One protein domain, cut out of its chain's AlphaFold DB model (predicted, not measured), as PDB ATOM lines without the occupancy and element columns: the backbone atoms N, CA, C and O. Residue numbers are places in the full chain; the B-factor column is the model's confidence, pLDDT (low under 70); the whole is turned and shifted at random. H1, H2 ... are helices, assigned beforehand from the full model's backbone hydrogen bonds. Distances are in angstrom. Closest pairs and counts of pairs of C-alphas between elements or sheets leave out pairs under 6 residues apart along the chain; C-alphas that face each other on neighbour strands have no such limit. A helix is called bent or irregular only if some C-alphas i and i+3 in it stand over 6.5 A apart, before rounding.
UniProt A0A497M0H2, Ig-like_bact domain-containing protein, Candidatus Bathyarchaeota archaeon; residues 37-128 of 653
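What this domain is: This is residues 37 to 128 of the 653 residues of the protein "Ig-like_bact domain-containing protein" of Candidatus Bathyarchaeota archaeon (UniProt A0A497M0H2). Four helices stand side by side in an up-and-down bundle, a rod in which each helix runs against the one before it. Seen along the rod, H1, H2, H3 and H4 form a four-cornered ring, with H4 packed beside both H3 and H1; a long link without a named element joins H1 to H2 at one end. The printed part has 92 residues, with four named helices in the order H1, H2, H3, H4 and no named strand, and its class is all helix. It is compact, with a radius of gyration of the C-alphas of 12.8 A, and its C-alphas span 43 by 21 by 20 A.

How they stand to each other: H1, residues 37 to 49, and H2, residues 62 to 81, form a helical hairpin. They touch at a shallow tilt of 8 degrees and run opposite ways; their closest C-alphas, those of Gln 45 and Val 70, are 5.5 A apart. H2 and H3, residues 85 to 103, form the next helical hairpin, touching at a shallow tilt of 13 degrees, with the C-alphas of Val 76 and Ser 88 closest at 5.3 A. H3 and H4, residues 108 to 125, form the third, at a shallow tilt of 12 degrees; the closest C-alphas, of Val 89 and Ile 120, are 5.7 A apart. H4 also touches H1, opposite ways at a shallow tilt of 18 degrees, with the C-alphas of Leu 40 and Ile 119 closest at 6.8 A. H1 and H3 are apart, and so are H2 and H4. Every backbone O i to N i+4 pair is within hydrogen-bond range in H1, H2 and H4, and 12 of 15 are in H3.

Where its parts are: H1 begins at C-alpha 37, (17.276, 53.445, 18.255), and measures 18.4 A from first to last C-alpha. H2, the longest helix with 20 residues, begins at C-alpha 62, (32.592, 42.391, -2.199), and measures 29.2 A. H3 measures 26.1 A and is neither bent nor irregular, but only just: C-alphas 94 and 97 are 6.3 A apart. H4 measures 26.8 A and ends at C-alpha 125, (6.524, 49.414, 19.958).

The domain as a whole: The two C-alphas farthest apart, those of Lys 60 and Arg 128, are 44.6 A from each other. The printed part has no cut. The link from H1 to H2, residues 50 to 61, is long, while those from H2 to H3 and from H3 to H4 are tight. The mean pLDDT of the printed part is 80.8; it is under 70 at residues 58 to 60, residue 83 and residues 125 to 128.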
ATOM      1  N   MET A  37      17.579  54.103  19.529       76.25
ATOM      2  CA  MET A  37      17.276  53.445  18.255       76.25
ATOM      3  C   MET A  37      18.156  53.948  17.085       76.25
ATOM      4  O   MET A  37      18.650  53.112  16.319       76.25
ATOM      5  N   PRO A  38      18.465  55.260  16.975       76.69
ATOM      6  CA  PRO A  38      19.575  55.770  16.169       76.69
ATOM      7  C   PRO A  38      20.909  55.058  16.427       76.69
ATOM      8  O   PRO A  38      21.578  54.663  15.471       76.69
ATOM      9  N   SER A  39      21.277  54.824  17.691       78.94
ATOM     10  CA  SER A  39      22.521  54.132  18.059       78.94
ATOM     11  C   SER A  39      22.558  52.694  17.529       78.94
ATOM     12  O   SER A  39      23.549  52.289  16.924       78.94
ATOM     13  N   LEU A  40      21.457  51.941  17.636       83.75
ATOM     14  CA  LEU A  40      21.368  50.576  17.097       83.75
ATOM     15  C   LEU A  40      21.434  50.524  15.563       83.75
ATOM     16  O   LEU A  40      22.056  49.624  14.992       83.75
ATOM     17  N   LEU A  41      20.822  51.487  14.870       83.88
ATOM     18  CA  LEU A  41      20.893  51.572  13.409       83.88
ATOM     19  C   LEU A  41      22.285  51.993  12.916       83.88
ATOM     20  O   LEU A  41      22.758  51.465  11.905       83.88
ATOM     21  N   HIS A  42      22.958  52.896  13.634       85.44
ATOM     22  CA  HIS A  42      24.363  53.222  13.389       85.44
ATOM     23  C   HIS A  42      25.273  52.021  13.674       85.44
ATOM     24  O   HIS A  42      26.124  51.699  12.848       85.44
ATOM     25  N   GLN A  43      25.020  51.264  14.742       85.44
ATOM     26  CA  GLN A  43      25.732  50.018  15.027       85.44
ATOM     27  C   GLN A  43      25.555  48.985  13.903       85.44
ATOM     28  O   GLN A  43      26.518  48.334  13.498       85.44
ATOM     29  N   LEU A  44      24.343  48.839  13.355       87.00
ATOM     30  CA  LEU A  44      24.095  47.964  12.207       87.00
ATOM     31  C   LEU A  44      24.887  48.419  10.974       87.00
ATOM     32  O   LEU A  44      25.474  47.593  10.274       87.00
ATOM     33  N   GLN A  45      24.929  49.725  10.715       88.56
ATOM     34  CA  GLN A  45      25.716  50.311   9.632       88.56
ATOM     35  C   GLN A  45      27.221  50.057   9.797       88.56
ATOM     36  O   GLN A  45      27.882  49.679   8.825       88.56
ATOM     37  N   ASP A  46      27.758  50.231  11.002       86.75
ATOM     38  CA  ASP A  46      29.178  50.038  11.303       86.75
ATOM     39  C   ASP A  46      29.578  48.561  11.210       86.75
ATOM     40  O   ASP A  46      30.600  48.217  10.605       86.75
ATOM     41  N   ASN A  47      28.725  47.663  11.713       87.06
ATOM     42  CA  ASN A  47      28.917  46.218  11.596       87.06
ATOM     43  C   ASN A  47      28.946  45.764  10.130       87.06
ATOM     44  O   ASN A  47      29.750  44.910   9.770       87.06
ATOM     45  N   ILE A  48      28.108  46.345   9.266       86.75
ATOM     46  CA  ILE A  48      28.126  46.050   7.826       86.75
ATOM     47  C   ILE A  48      29.375  46.645   7.160       86.75
ATOM     48  O   ILE A  48      29.997  45.986   6.329       86.75
ATOM     49  N   SER A  49      29.764  47.870   7.521       85.62
ATOM     50  CA  SER A  49      30.926  48.562   6.935       85.62
ATOM     51  C   SER A  49      32.249  47.839   7.225       85.62
ATOM     52  O   SER A  49      33.165  47.851   6.399       85.62
ATOM     53  N   SER A  50      32.330  47.169   8.377       84.88
ATOM     54  CA  SER A  50      33.513  46.450   8.863       84.88
ATOM     55  C   SER A  50      33.608  44.979   8.424       84.88
ATOM     56  O   SER A  50      34.586  44.313   8.764       84.88
ATOM     57  N   LEU A  51      32.647  44.462   7.645       84.06
ATOM     58  CA  LEU A  51      32.695  43.082   7.142       84.06
ATOM     59  C   LEU A  51      33.923  42.850   6.241       84.06
ATOM     60  O   LEU A  51      34.125  43.632   5.319       84.06
ATOM     61  N   PRO A  52      34.724  41.786   6.429       80.50
ATOM     62  CA  PRO A  52      35.795  41.439   5.494       80.50
ATOM     63  C   PRO A  52      35.226  40.909   4.167       80.50
ATOM     64  O   PRO A  52      34.105  40.405   4.129       80.50
ATOM     65  N   ASP A  53      36.002  40.954   3.080       80.69
ATOM     66  CA  ASP A  53      35.545  40.475   1.759       80.69
ATOM     67  C   ASP A  53      35.134  38.994   1.763       80.69
ATOM     68  O   ASP A  53      34.202  38.600   1.063       80.69
ATOM     69  N   GLU A  54      35.773  38.191   2.615       78.56
ATOM     70  CA  GLU A  54      35.462  36.774   2.847       78.56
ATOM     71  C   GLU A  54      34.048  36.546   3.413       78.56
ATOM     72  O   GLU A  54      33.498  35.452   3.286       78.56
ATOM     73  N   ALA A  55      33.430  37.576   4.004       77.44
ATOM     74  CA  ALA A  55      32.069  37.502   4.516       77.44
ATOM     75  C   ALA A  55      31.014  37.485   3.399       77.44
ATOM     76  O   ALA A  55      29.851  37.221   3.692       77.44
ATOM     77  N   PHE A  56      31.371  37.746   2.136       84.25
ATOM     78  CA  PHE A  56      30.433  37.754   1.010       84.25
ATOM     79  C   PHE A  56      30.560  36.484   0.155       84.25
ATOM     80  O   PHE A  56      31.609  36.171  -0.406       84.25
ATOM     81  N   LEU A  57      29.461  35.740   0.016       74.44
ATOM     82  CA  LEU A  57      29.427  34.464  -0.702       74.44
ATOM     83  C   LEU A  57      29.407  34.669  -2.226       74.44
ATOM     84  O   LEU A  57      28.432  35.172  -2.779       74.44
ATOM     85  N   GLY A  58      30.447  34.197  -2.922       65.06
ATOM     86  CA  GLY A  58      30.415  33.980  -4.376       65.06
ATOM     87  C   GLY A  58      30.435  35.241  -5.253       65.06
ATOM     88  O   GLY A  58      29.950  35.189  -6.385       65.06
ATOM     89  N   VAL A  59      30.995  36.360  -4.773       61.94
ATOM     90  CA  VAL A  59      30.976  37.652  -5.488       61.94
ATOM     91  C   VAL A  59      32.388  38.098  -5.888       61.94
ATOM     92  O   VAL A  59      33.302  38.101  -5.073       61.94
ATOM     93  N   LYS A  60      32.574  38.533  -7.147       59.88
ATOM     94  CA  LYS A  60      33.854  39.078  -7.659       59.88
ATOM     95  C   LYS A  60      34.167  40.512  -7.176       59.88
ATOM     96  O   LYS A  60      35.230  41.024  -7.506       59.88
ATOM     97  N   GLN A  61      33.250  41.165  -6.449       72.75
ATOM     98  CA  GLN A  61      33.330  42.565  -5.992       72.75
ATOM     99  C   GLN A  61      32.591  42.755  -4.647       72.75
ATOM    100  O   GLN A  61      31.485  43.294  -4.609       72.75
ATOM    101  N   ALA A  62      33.182  42.294  -3.542       76.25
ATOM    102  CA  ALA A  62      32.592  42.391  -2.199       76.25
ATOM    103  C   ALA A  62      32.404  43.848  -1.711       76.25
ATOM    104  O   ALA A  62      31.395  44.162  -1.077       76.25
ATOM    105  N   ASP A  63      33.300  44.765  -2.093       77.56
ATOM    106  CA  ASP A  63      33.210  46.191  -1.739       77.56
ATOM    107  C   ASP A  63      31.923  46.874  -2.235       77.56
ATOM    108  O   ASP A  63      31.342  47.717  -1.546       77.56
ATOM    109  N   LEU A  64      31.438  46.513  -3.429       80.25
ATOM    110  CA  LEU A  64      30.238  47.120  -4.013       80.25
ATOM    111  C   LEU A  64      28.965  46.702  -3.255       80.25
ATOM    112  O   LEU A  64      28.071  47.520  -3.017       80.25
ATOM    113  N   GLU A  65      28.893  45.437  -2.843       81.06
ATOM    114  CA  GLU A  65      27.775  44.882  -2.072       81.06
ATOM    115  C   GLU A  65      27.724  45.471  -0.659       81.06
ATOM    116  O   GLU A  65      26.657  45.881  -0.192       81.06
ATOM    117  N   ARG A  66      28.887  45.610  -0.009       86.12
ATOM    118  CA  ARG A  66      29.006  46.244   1.308       86.12
ATOM    119  C   ARG A  66      28.498  47.685   1.289       86.12
ATOM    120  O   ARG A  66      27.640  48.050   2.091       86.12
ATOM    121  N   ASN A  67      28.942  48.476   0.309       84.50
ATOM    122  CA  ASN A  67      28.483  49.856   0.124       84.50
ATOM    123  C   ASN A  67      26.973  49.942  -0.156       84.50
ATOM    124  O   ASN A  67      26.296  50.853   0.325       84.50
ATOM    125  N   THR A  68      26.417  48.976  -0.891       85.44
ATOM    126  CA  THR A  68      24.975  48.914  -1.174       85.44
ATOM    127  C   THR A  68      24.156  48.669   0.095       85.44
ATOM    128  O   THR A  68      23.152  49.351   0.318       85.44
ATOM    129  N   LEU A  69      24.588  47.740   0.952       84.69
ATOM    130  CA  LEU A  69      23.952  47.471   2.246       84.69
ATOM    131  C   LEU A  69      24.039  48.679   3.190       84.69
ATOM    132  O   LEU A  69      23.022  49.073   3.759       84.69
ATOM    133  N   VAL A  70      25.207  49.324   3.291       87.50
ATOM    134  CA  VAL A  70      25.395  50.545   4.098       87.50
ATOM    135  C   VAL A  70      24.444  51.659   3.654       87.50
ATOM    136  O   VAL A  70      23.775  52.270   4.489       87.50
ATOM    137  N   ASN A  71      24.315  51.895   2.346       87.62
ATOM    138  CA  ASN A  71      23.402  52.909   1.812       87.62
ATOM    139  C   ASN A  71      21.926  52.585   2.100       87.62
ATOM    140  O   ASN A  71      21.139  53.491   2.380       87.62
ATOM    141  N   LYS A  72      21.540  51.303   2.084       88.06
ATOM    142  CA  LYS A  72      20.187  50.876   2.470       88.06
ATOM    143  C   LYS A  72      19.917  51.107   3.958       88.06
ATOM    144  O   LYS A  72      18.843  51.605   4.282       88.06
ATOM    145  N   VAL A  73      20.881  50.840   4.843       87.25
ATOM    146  CA  VAL A  73      20.748  51.155   6.280       87.25
ATOM    147  C   VAL A  73      20.680  52.668   6.517       87.25
ATOM    148  O   VAL A  73      19.824  53.111   7.277       87.25
ATOM    149  N   LYS A  74      21.470  53.493   5.804       86.88
ATOM    150  CA  LYS A  74      21.338  54.971   5.846       86.88
ATOM    151  C   LYS A  74      19.929  55.442   5.495       86.88
ATOM    152  O   LYS A  74      19.388  56.329   6.146       86.88
ATOM    153  N   ALA A  75      19.317  54.828   4.485       85.88
ATOM    154  CA  ALA A  75      17.950  55.158   4.104       85.88
ATOM    155  C   ALA A  75      16.922  54.786   5.187       85.88
ATOM    156  O   ALA A  75      15.880  55.432   5.258       85.88
ATOM    157  N   VAL A  76      17.192  53.764   6.007       85.38
ATOM    158  CA  VAL A  76      16.357  53.417   7.169       85.38
ATOM    159  C   VAL A  76      16.558  54.421   8.304       85.38
ATOM    160  O   VAL A  76      15.562  54.870   8.858       85.38
ATOM    161  N   ILE A  77      17.799  54.837   8.592       84.62
ATOM    162  CA  ILE A  77      18.100  55.878   9.598       84.62
ATOM    163  C   ILE A  77      17.293  57.149   9.313       84.62
ATOM    164  O   ILE A  77      16.542  57.604  10.170       84.62
ATOM    165  N   HIS A  78      17.326  57.652   8.078       84.38
ATOM    166  CA  HIS A  78      16.558  58.849   7.721       84.38
ATOM    167  C   HIS A  78      15.038  58.663   7.791       84.38
ATOM    168  O   HIS A  78      14.317  59.608   8.101       84.38
ATOM    169  N   GLN A  79      14.516  57.468   7.495       83.19
ATOM    170  CA  GLN A  79      13.078  57.214   7.638       83.19
ATOM    171  C   GLN A  79      12.642  57.196   9.098       83.19
ATOM    172  O   GLN A  79      11.552  57.664   9.418       83.19
ATOM    173  N   VAL A  80      13.501  56.678   9.964       82.31
ATOM    174  CA  VAL A  80      13.313  56.690  11.406       82.31
ATOM    175  C   VAL A  80      13.343  58.110  11.962       82.31
ATOM    176  O   VAL A  80      12.429  58.482  12.689       82.31
ATOM    177  N   GLU A  81      14.339  58.915  11.580       81.38
ATOM    178  CA  GLU A  81      14.454  60.322  11.994       81.38
ATOM    179  C   GLU A  81      13.244  61.149  11.531       81.38
ATOM    180  O   GLU A  81      12.817  62.074  12.216       81.38
ATOM    181  N   ALA A  82      12.649  60.782  10.392       76.31
ATOM    182  CA  ALA A  82      11.435  61.395   9.858       76.31
ATOM    183  C   ALA A  82      10.123  60.842  10.460       76.31
ATOM    184  O   ALA A  82       9.044  61.191   9.983       76.31
ATOM    185  N   GLY A  83      10.183  59.953  11.459       69.94
ATOM    186  CA  GLY A  83       9.003  59.372  12.116       69.94
ATOM    187  C   GLY A  83       8.241  58.333  11.281       69.94
ATOM    188  O   GLY A  83       7.149  57.902  11.651       69.94
ATOM    189  N   ALA A  84       8.796  57.879  10.155       78.38
ATOM    190  CA  ALA A  84       8.192  56.873   9.283       78.38
ATOM    191  C   ALA A  84       8.521  55.441   9.757       78.38
ATOM    192  O   ALA A  84       9.111  54.636   9.025       78.38
ATOM    193  N   PHE A  85       8.138  55.101  10.992       79.75
ATOM    194  CA  PHE A  85       8.527  53.847  11.658       79.75
ATOM    195  C   PHE A  85       8.049  52.588  10.917       79.75
ATOM    196  O   PHE A  85       8.838  51.674  10.670       79.75
ATOM    197  N   ASN A  86       6.797  52.560  10.451       76.69
ATOM    198  CA  ASN A  86       6.250  51.404   9.727       76.69
ATOM    199  C   ASN A  86       6.942  51.188   8.359       76.69
ATOM    200  O   ASN A  86       7.226  50.062   7.946       76.69
ATOM    201  N   GLY A  87       7.293  52.283   7.670       76.75
ATOM    202  CA  GLY A  87       8.088  52.238   6.436       76.75
ATOM    203  C   GLY A  87       9.515  51.724   6.668       76.75
ATOM    204  O   GLY A  87      10.039  50.970   5.846       76.75
ATOM    205  N   SER A  88      10.098  52.070   7.816       82.00
ATOM    206  CA  SER A  88      11.440  51.652   8.236       82.00
ATOM    207  C   SER A  88      11.513  50.150   8.528       82.00
ATOM    208  O   SER A  88      12.424  49.474   8.045       82.00
ATOM    209  N   VAL A  89      10.511  49.595   9.226       82.50
ATOM    210  CA  VAL A  89      10.388  48.142   9.474       82.50
ATOM    211  C   VAL A  89      10.322  47.362   8.159       82.50
ATOM    212  O   VAL A  89      11.021  46.360   7.991       82.50
ATOM    213  N   ASN A  90       9.527  47.842   7.199       83.06
ATOM    214  CA  ASN A  90       9.400  47.196   5.893       83.06
ATOM    215  C   ASN A  90      10.720  47.182   5.112       83.06
ATOM    216  O   ASN A  90      11.039  46.169   4.489       83.06
ATOM    217  N   LYS A  91      11.509  48.265   5.154       84.50
ATOM    218  CA  LYS A  91      12.832  48.294   4.511       84.50
ATOM    219  C   LYS A  91      13.841  47.381   5.202       84.50
ATOM    220  O   LYS A  91      14.568  46.675   4.510       84.50
ATOM    221  N   LEU A  92      13.871  47.340   6.535       86.31
ATOM    222  CA  LEU A  92      14.756  46.425   7.265       86.31
ATOM    223  C   LEU A  92      14.516  44.967   6.854       86.31
ATOM    224  O   LEU A  92      15.470  44.295   6.461       86.31
ATOM    225  N   ARG A  93      13.252  44.522   6.818       87.12
ATOM    226  CA  ARG A  93      12.888  43.150   6.418       87.12
ATOM    227  C   ARG A  93      13.104  42.863   4.932       87.12
ATOM    228  O   ARG A  93      13.726  41.873   4.554       87.12
ATOM    229  N   ASN A  94      12.591  43.721   4.052       82.88
ATOM    230  CA  ASN A  94      12.545  43.395   2.623       82.88
ATOM    231  C   ASN A  94      13.852  43.705   1.887       82.88
ATOM    232  O   ASN A  94      14.215  42.977   0.960       82.88
ATOM    233  N   ASP A  95      14.553  44.765   2.296       82.88
ATOM    234  CA  ASP A  95      15.691  45.298   1.548       82.88
ATOM    235  C   ASP A  95      17.044  44.949   2.163       82.88
ATOM    236  O   ASP A  95      18.014  44.855   1.414       82.88
ATOM    237  N   ILE A  96      17.136  44.794   3.486       85.38
ATOM    238  CA  ILE A  96      18.412  44.588   4.190       85.38
ATOM    239  C   ILE A  96      18.542  43.127   4.633       85.38
ATOM    240  O   ILE A  96      19.480  42.445   4.218       85.38
ATOM    241  N   GLU A  97      17.563  42.608   5.378       87.88
ATOM    242  CA  GLU A  97      17.537  41.221   5.863       87.88
ATOM    243  C   GLU A  97      17.625  40.207   4.708       87.88
ATOM    244  O   GLU A  97      18.413  39.258   4.743       87.88
ATOM    245  N   LYS A  98      16.878  40.451   3.622       85.25
ATOM    246  CA  LYS A  98      16.879  39.607   2.417       85.25
ATOM    247  C   LYS A  98      18.248  39.540   1.728       85.25
ATOM    248  O   LYS A  98      18.635  38.477   1.244       85.25
ATOM    249  N   ILE A  99      18.981  40.656   1.673       83.00
ATOM    250  CA  ILE A  99      20.321  40.704   1.067       83.00
ATOM    251  C   ILE A  99      21.326  39.970   1.961       83.00
ATOM    252  O   ILE A  99      22.102  39.156   1.459       83.00
ATOM    253  N   ILE A 100      21.272  40.195   3.277       85.50
ATOM    254  CA  ILE A 100      22.153  39.540   4.255       85.50
ATOM    255  C   ILE A 100      21.968  38.016   4.224       85.50
ATOM    256  O   ILE A 100      22.950  37.282   4.112       85.50
ATOM    257  N   ASN A 101      20.722  37.536   4.199       85.12
ATOM    258  CA  ASN A 101      20.405  36.108   4.093       85.12
ATOM    259  C   ASN A 101      20.934  35.451   2.808       85.12
ATOM    260  O   ASN A 101      21.367  34.300   2.833       85.12
ATOM    261  N   GLY A 102      20.896  36.162   1.679       80.81
ATOM    262  CA  GLY A 102      21.307  35.612   0.386       80.81
ATOM    263  C   GLY A 102      22.808  35.686   0.107       80.81
ATOM    264  O   GLY A 102      23.311  34.878  -0.672       80.81
ATOM    265  N   ARG A 103      23.519  36.664   0.687       81.00
ATOM    266  CA  ARG A 103      24.862  37.058   0.216       81.00
ATOM    267  C   ARG A 103      25.945  37.119   1.288       81.00
ATOM    268  O   ARG A 103      27.112  37.119   0.918       81.00
ATOM    269  N   VAL A 104      25.604  37.137   2.576       83.56
ATOM    270  CA  VAL A 104      26.589  37.185   3.675       83.56
ATOM    271  C   VAL A 104      26.782  35.784   4.257       83.56
ATOM    272  O   VAL A 104      25.798  35.086   4.461       83.56
ATOM    273  N   ALA A 105      28.013  35.334   4.490       80.81
ATOM    274  CA  ALA A 105      28.346  34.026   5.058       80.81
ATOM    275  C   ALA A 105      28.200  33.991   6.592       80.81
ATOM    276  O   ALA A 105      28.143  35.023   7.264       80.81
ATOM    277  N   GLU A 106      28.186  32.787   7.160       80.38
ATOM    278  CA  GLU A 106      28.363  32.607   8.606       80.38
ATOM    279  C   GLU A 106      29.832  32.851   9.004       80.38
ATOM    280  O   GLU A 106      30.720  32.497   8.223       80.38
ATOM    281  N   PRO A 107      30.123  33.424  10.194       75.62
ATOM    282  CA  PRO A 107      29.201  33.733  11.300       75.62
ATOM    283  C   PRO A 107      28.562  35.140  11.258       75.62
ATOM    284  O   PRO A 107      27.756  35.480  12.120       75.62
ATOM    285  N   TRP A 108      28.910  35.990  10.285       83.50
ATOM    286  CA  TRP A 108      28.454  37.391  10.243       83.50
ATOM    287  C   TRP A 108      26.956  37.545   9.982       83.50
ATOM    288  O   TRP A 108      26.329  38.478  10.488       83.50
ATOM    289  N   ARG A 109      26.373  36.625   9.207       85.19
ATOM    290  CA  ARG A 109      24.941  36.622   8.895       85.19
ATOM    291  C   ARG A 109      24.090  36.592  10.164       85.19
ATOM    292  O   ARG A 109      23.219  37.442  10.326       85.19
ATOM    293  N   SER A 110      24.350  35.647  11.065       81.19
ATOM    294  CA  SER A 110      23.548  35.462  12.279       81.19
ATOM    295  C   SER A 110      23.640  36.658  13.241       81.19
ATOM    296  O   SER A 110      22.621  37.076  13.792       81.19
ATOM    297  N   LEU A 111      24.818  37.283  13.358       83.62
ATOM    298  CA  LEU A 111      25.019  38.517  14.132       83.62
ATOM    299  C   LEU A 111      24.208  39.702  13.588       83.62
ATOM    300  O   LEU A 111      23.550  40.406  14.355       83.62
ATOM    301  N   LEU A 112      24.230  39.923  12.270       83.81
ATOM    302  CA  LEU A 112      23.512  41.045  11.657       83.81
ATOM    303  C   LEU A 112      21.994  40.855  11.700       83.81
ATOM    304  O   LEU A 112      21.271  41.809  11.975       83.81
ATOM    305  N   LEU A 113      21.506  39.633  11.467       85.94
ATOM    306  CA  LEU A 113      20.075  39.323  11.552       85.94
ATOM    307  C   LEU A 113      19.548  39.462  12.984       85.94
ATOM    308  O   LEU A 113      18.461  40.003  13.174       85.94
ATOM    309  N   GLY A 114      20.332  39.049  13.986       80.75
ATOM    310  CA  GLY A 114      19.978  39.242  15.394       80.75
ATOM    311  C   GLY A 114      19.819  40.720  15.764       80.75
ATOM    312  O   GLY A 114      18.856  41.087  16.437       80.75
ATOM    313  N   LEU A 115      20.712  41.587  15.272       82.25
ATOM    314  CA  LEU A 115      20.605  43.033  15.482       82.25
ATOM    315  C   LEU A 115      19.414  43.645  14.721       82.25
ATOM    316  O   LEU A 115      18.711  44.490  15.268       82.25
ATOM    317  N   ILE A 116      19.145  43.197  13.488       85.31
ATOM    318  CA  ILE A 116      17.998  43.657  12.687       85.31
ATOM    319  C   ILE A 116      16.667  43.310  13.358       85.31
ATOM    320  O   ILE A 116      15.804  44.183  13.448       85.31
ATOM    321  N   GLU A 117      16.493  42.083  13.857       85.38
ATOM    322  CA  GLU A 117      15.232  41.703  14.508       85.38
ATOM    323  C   GLU A 117      15.024  42.497  15.804       85.38
ATOM    324  O   GLU A 117      13.925  42.992  16.046       85.38
ATOM    325  N   ARG A 118      16.097  42.748  16.568       83.44
ATOM    326  CA  ARG A 118      16.050  43.619  17.752       83.44
ATOM    327  C   ARG A 118      15.605  45.047  17.409       83.44
ATOM    328  O   ARG A 118      14.743  45.599  18.089       83.44
ATOM    329  N   ILE A 119      16.136  45.626  16.329       82.44
ATOM    330  CA  ILE A 119      15.726  46.955  15.836       82.44
ATOM    331  C   ILE A 119      14.251  46.948  15.396       82.44
ATOM    332  O   ILE A 119      13.510  47.891  15.680       82.44
ATOM    333  N   ILE A 120      13.794  45.885  14.726       83.50
ATOM    334  CA  ILE A 120      12.401  45.748  14.279       83.50
ATOM    335  C   ILE A 120      11.428  45.663  15.461       83.50
ATOM    336  O   ILE A 120      10.347  46.253  15.392       83.50
ATOM    337  N   GLU A 121      11.772  44.944  16.532       80.25
ATOM    338  CA  GLU A 121      10.923  44.858  17.726       80.25
ATOM    339  C   GLU A 121      10.723  46.229  18.382       80.25
ATOM    340  O   GLU A 121       9.585  46.605  18.672       80.25
ATOM    341  N   ILE A 122      11.791  47.021  18.511       78.12
ATOM    342  CA  ILE A 122      11.721  48.381  19.068       78.12
ATOM    343  C   ILE A 122      10.848  49.290  18.186       78.12
ATOM    344  O   ILE A 122       9.963  49.986  18.690       78.12
ATOM    345  N   LEU A 123      11.018  49.241  16.860       76.75
ATOM    346  CA  LEU A 123      10.234  50.057  15.924       76.75
ATOM    347  C   LEU A 123       8.726  49.748  15.942       76.75
ATOM    348  O   LEU A 123       7.915  50.649  15.721       76.75
ATOM    349  N   LYS A 124       8.324  48.502  16.220       74.12
ATOM    350  CA  LYS A 124       6.901  48.131  16.354       74.12
ATOM    351  C   LYS A 124       6.261  48.704  17.619       74.12
ATOM    352  O   LYS A 124       5.076  49.039  17.589       74.12
ATOM    353  N   CYS A 125       7.017  48.833  18.707       63.97
ATOM    354  CA  CYS A 125       6.524  49.414  19.958       63.97
ATOM    355  C   CYS A 125       6.215  50.914  19.823       63.97
ATOM    356  O   CYS A 125       5.231  51.381  20.388       63.97
ATOM    357  N   LEU A 126       6.978  51.640  19.003       66.25
ATOM    358  CA  LEU A 126       6.796  53.078  18.749       66.25
ATOM    359  C   LEU A 126       5.587  53.421  17.847       66.25
ATOM    360  O   LEU A 126       5.317  54.591  17.604       66.25
ATOM    361  N   CYS A 127       4.849  52.424  17.341       56.19
ATOM    362  CA  CYS A 127       3.724  52.612  16.412       56.19
ATOM    363  C   CYS A 127       2.323  52.635  17.072       56.19
ATOM    364  O   CYS A 127       1.329  52.605  16.346       56.19
ATOM    365  N   ARG A 128       2.196  52.635  18.410       54.53
ATOM    366  CA  ARG A 128       0.886  52.651  19.105       54.53
ATOM    367  C   ARG A 128       0.531  54.069  19.598       54.53
ATOM    368  O   ARG A 128       1.392  54.680  20.225       54.53
TER     369      ARG A 128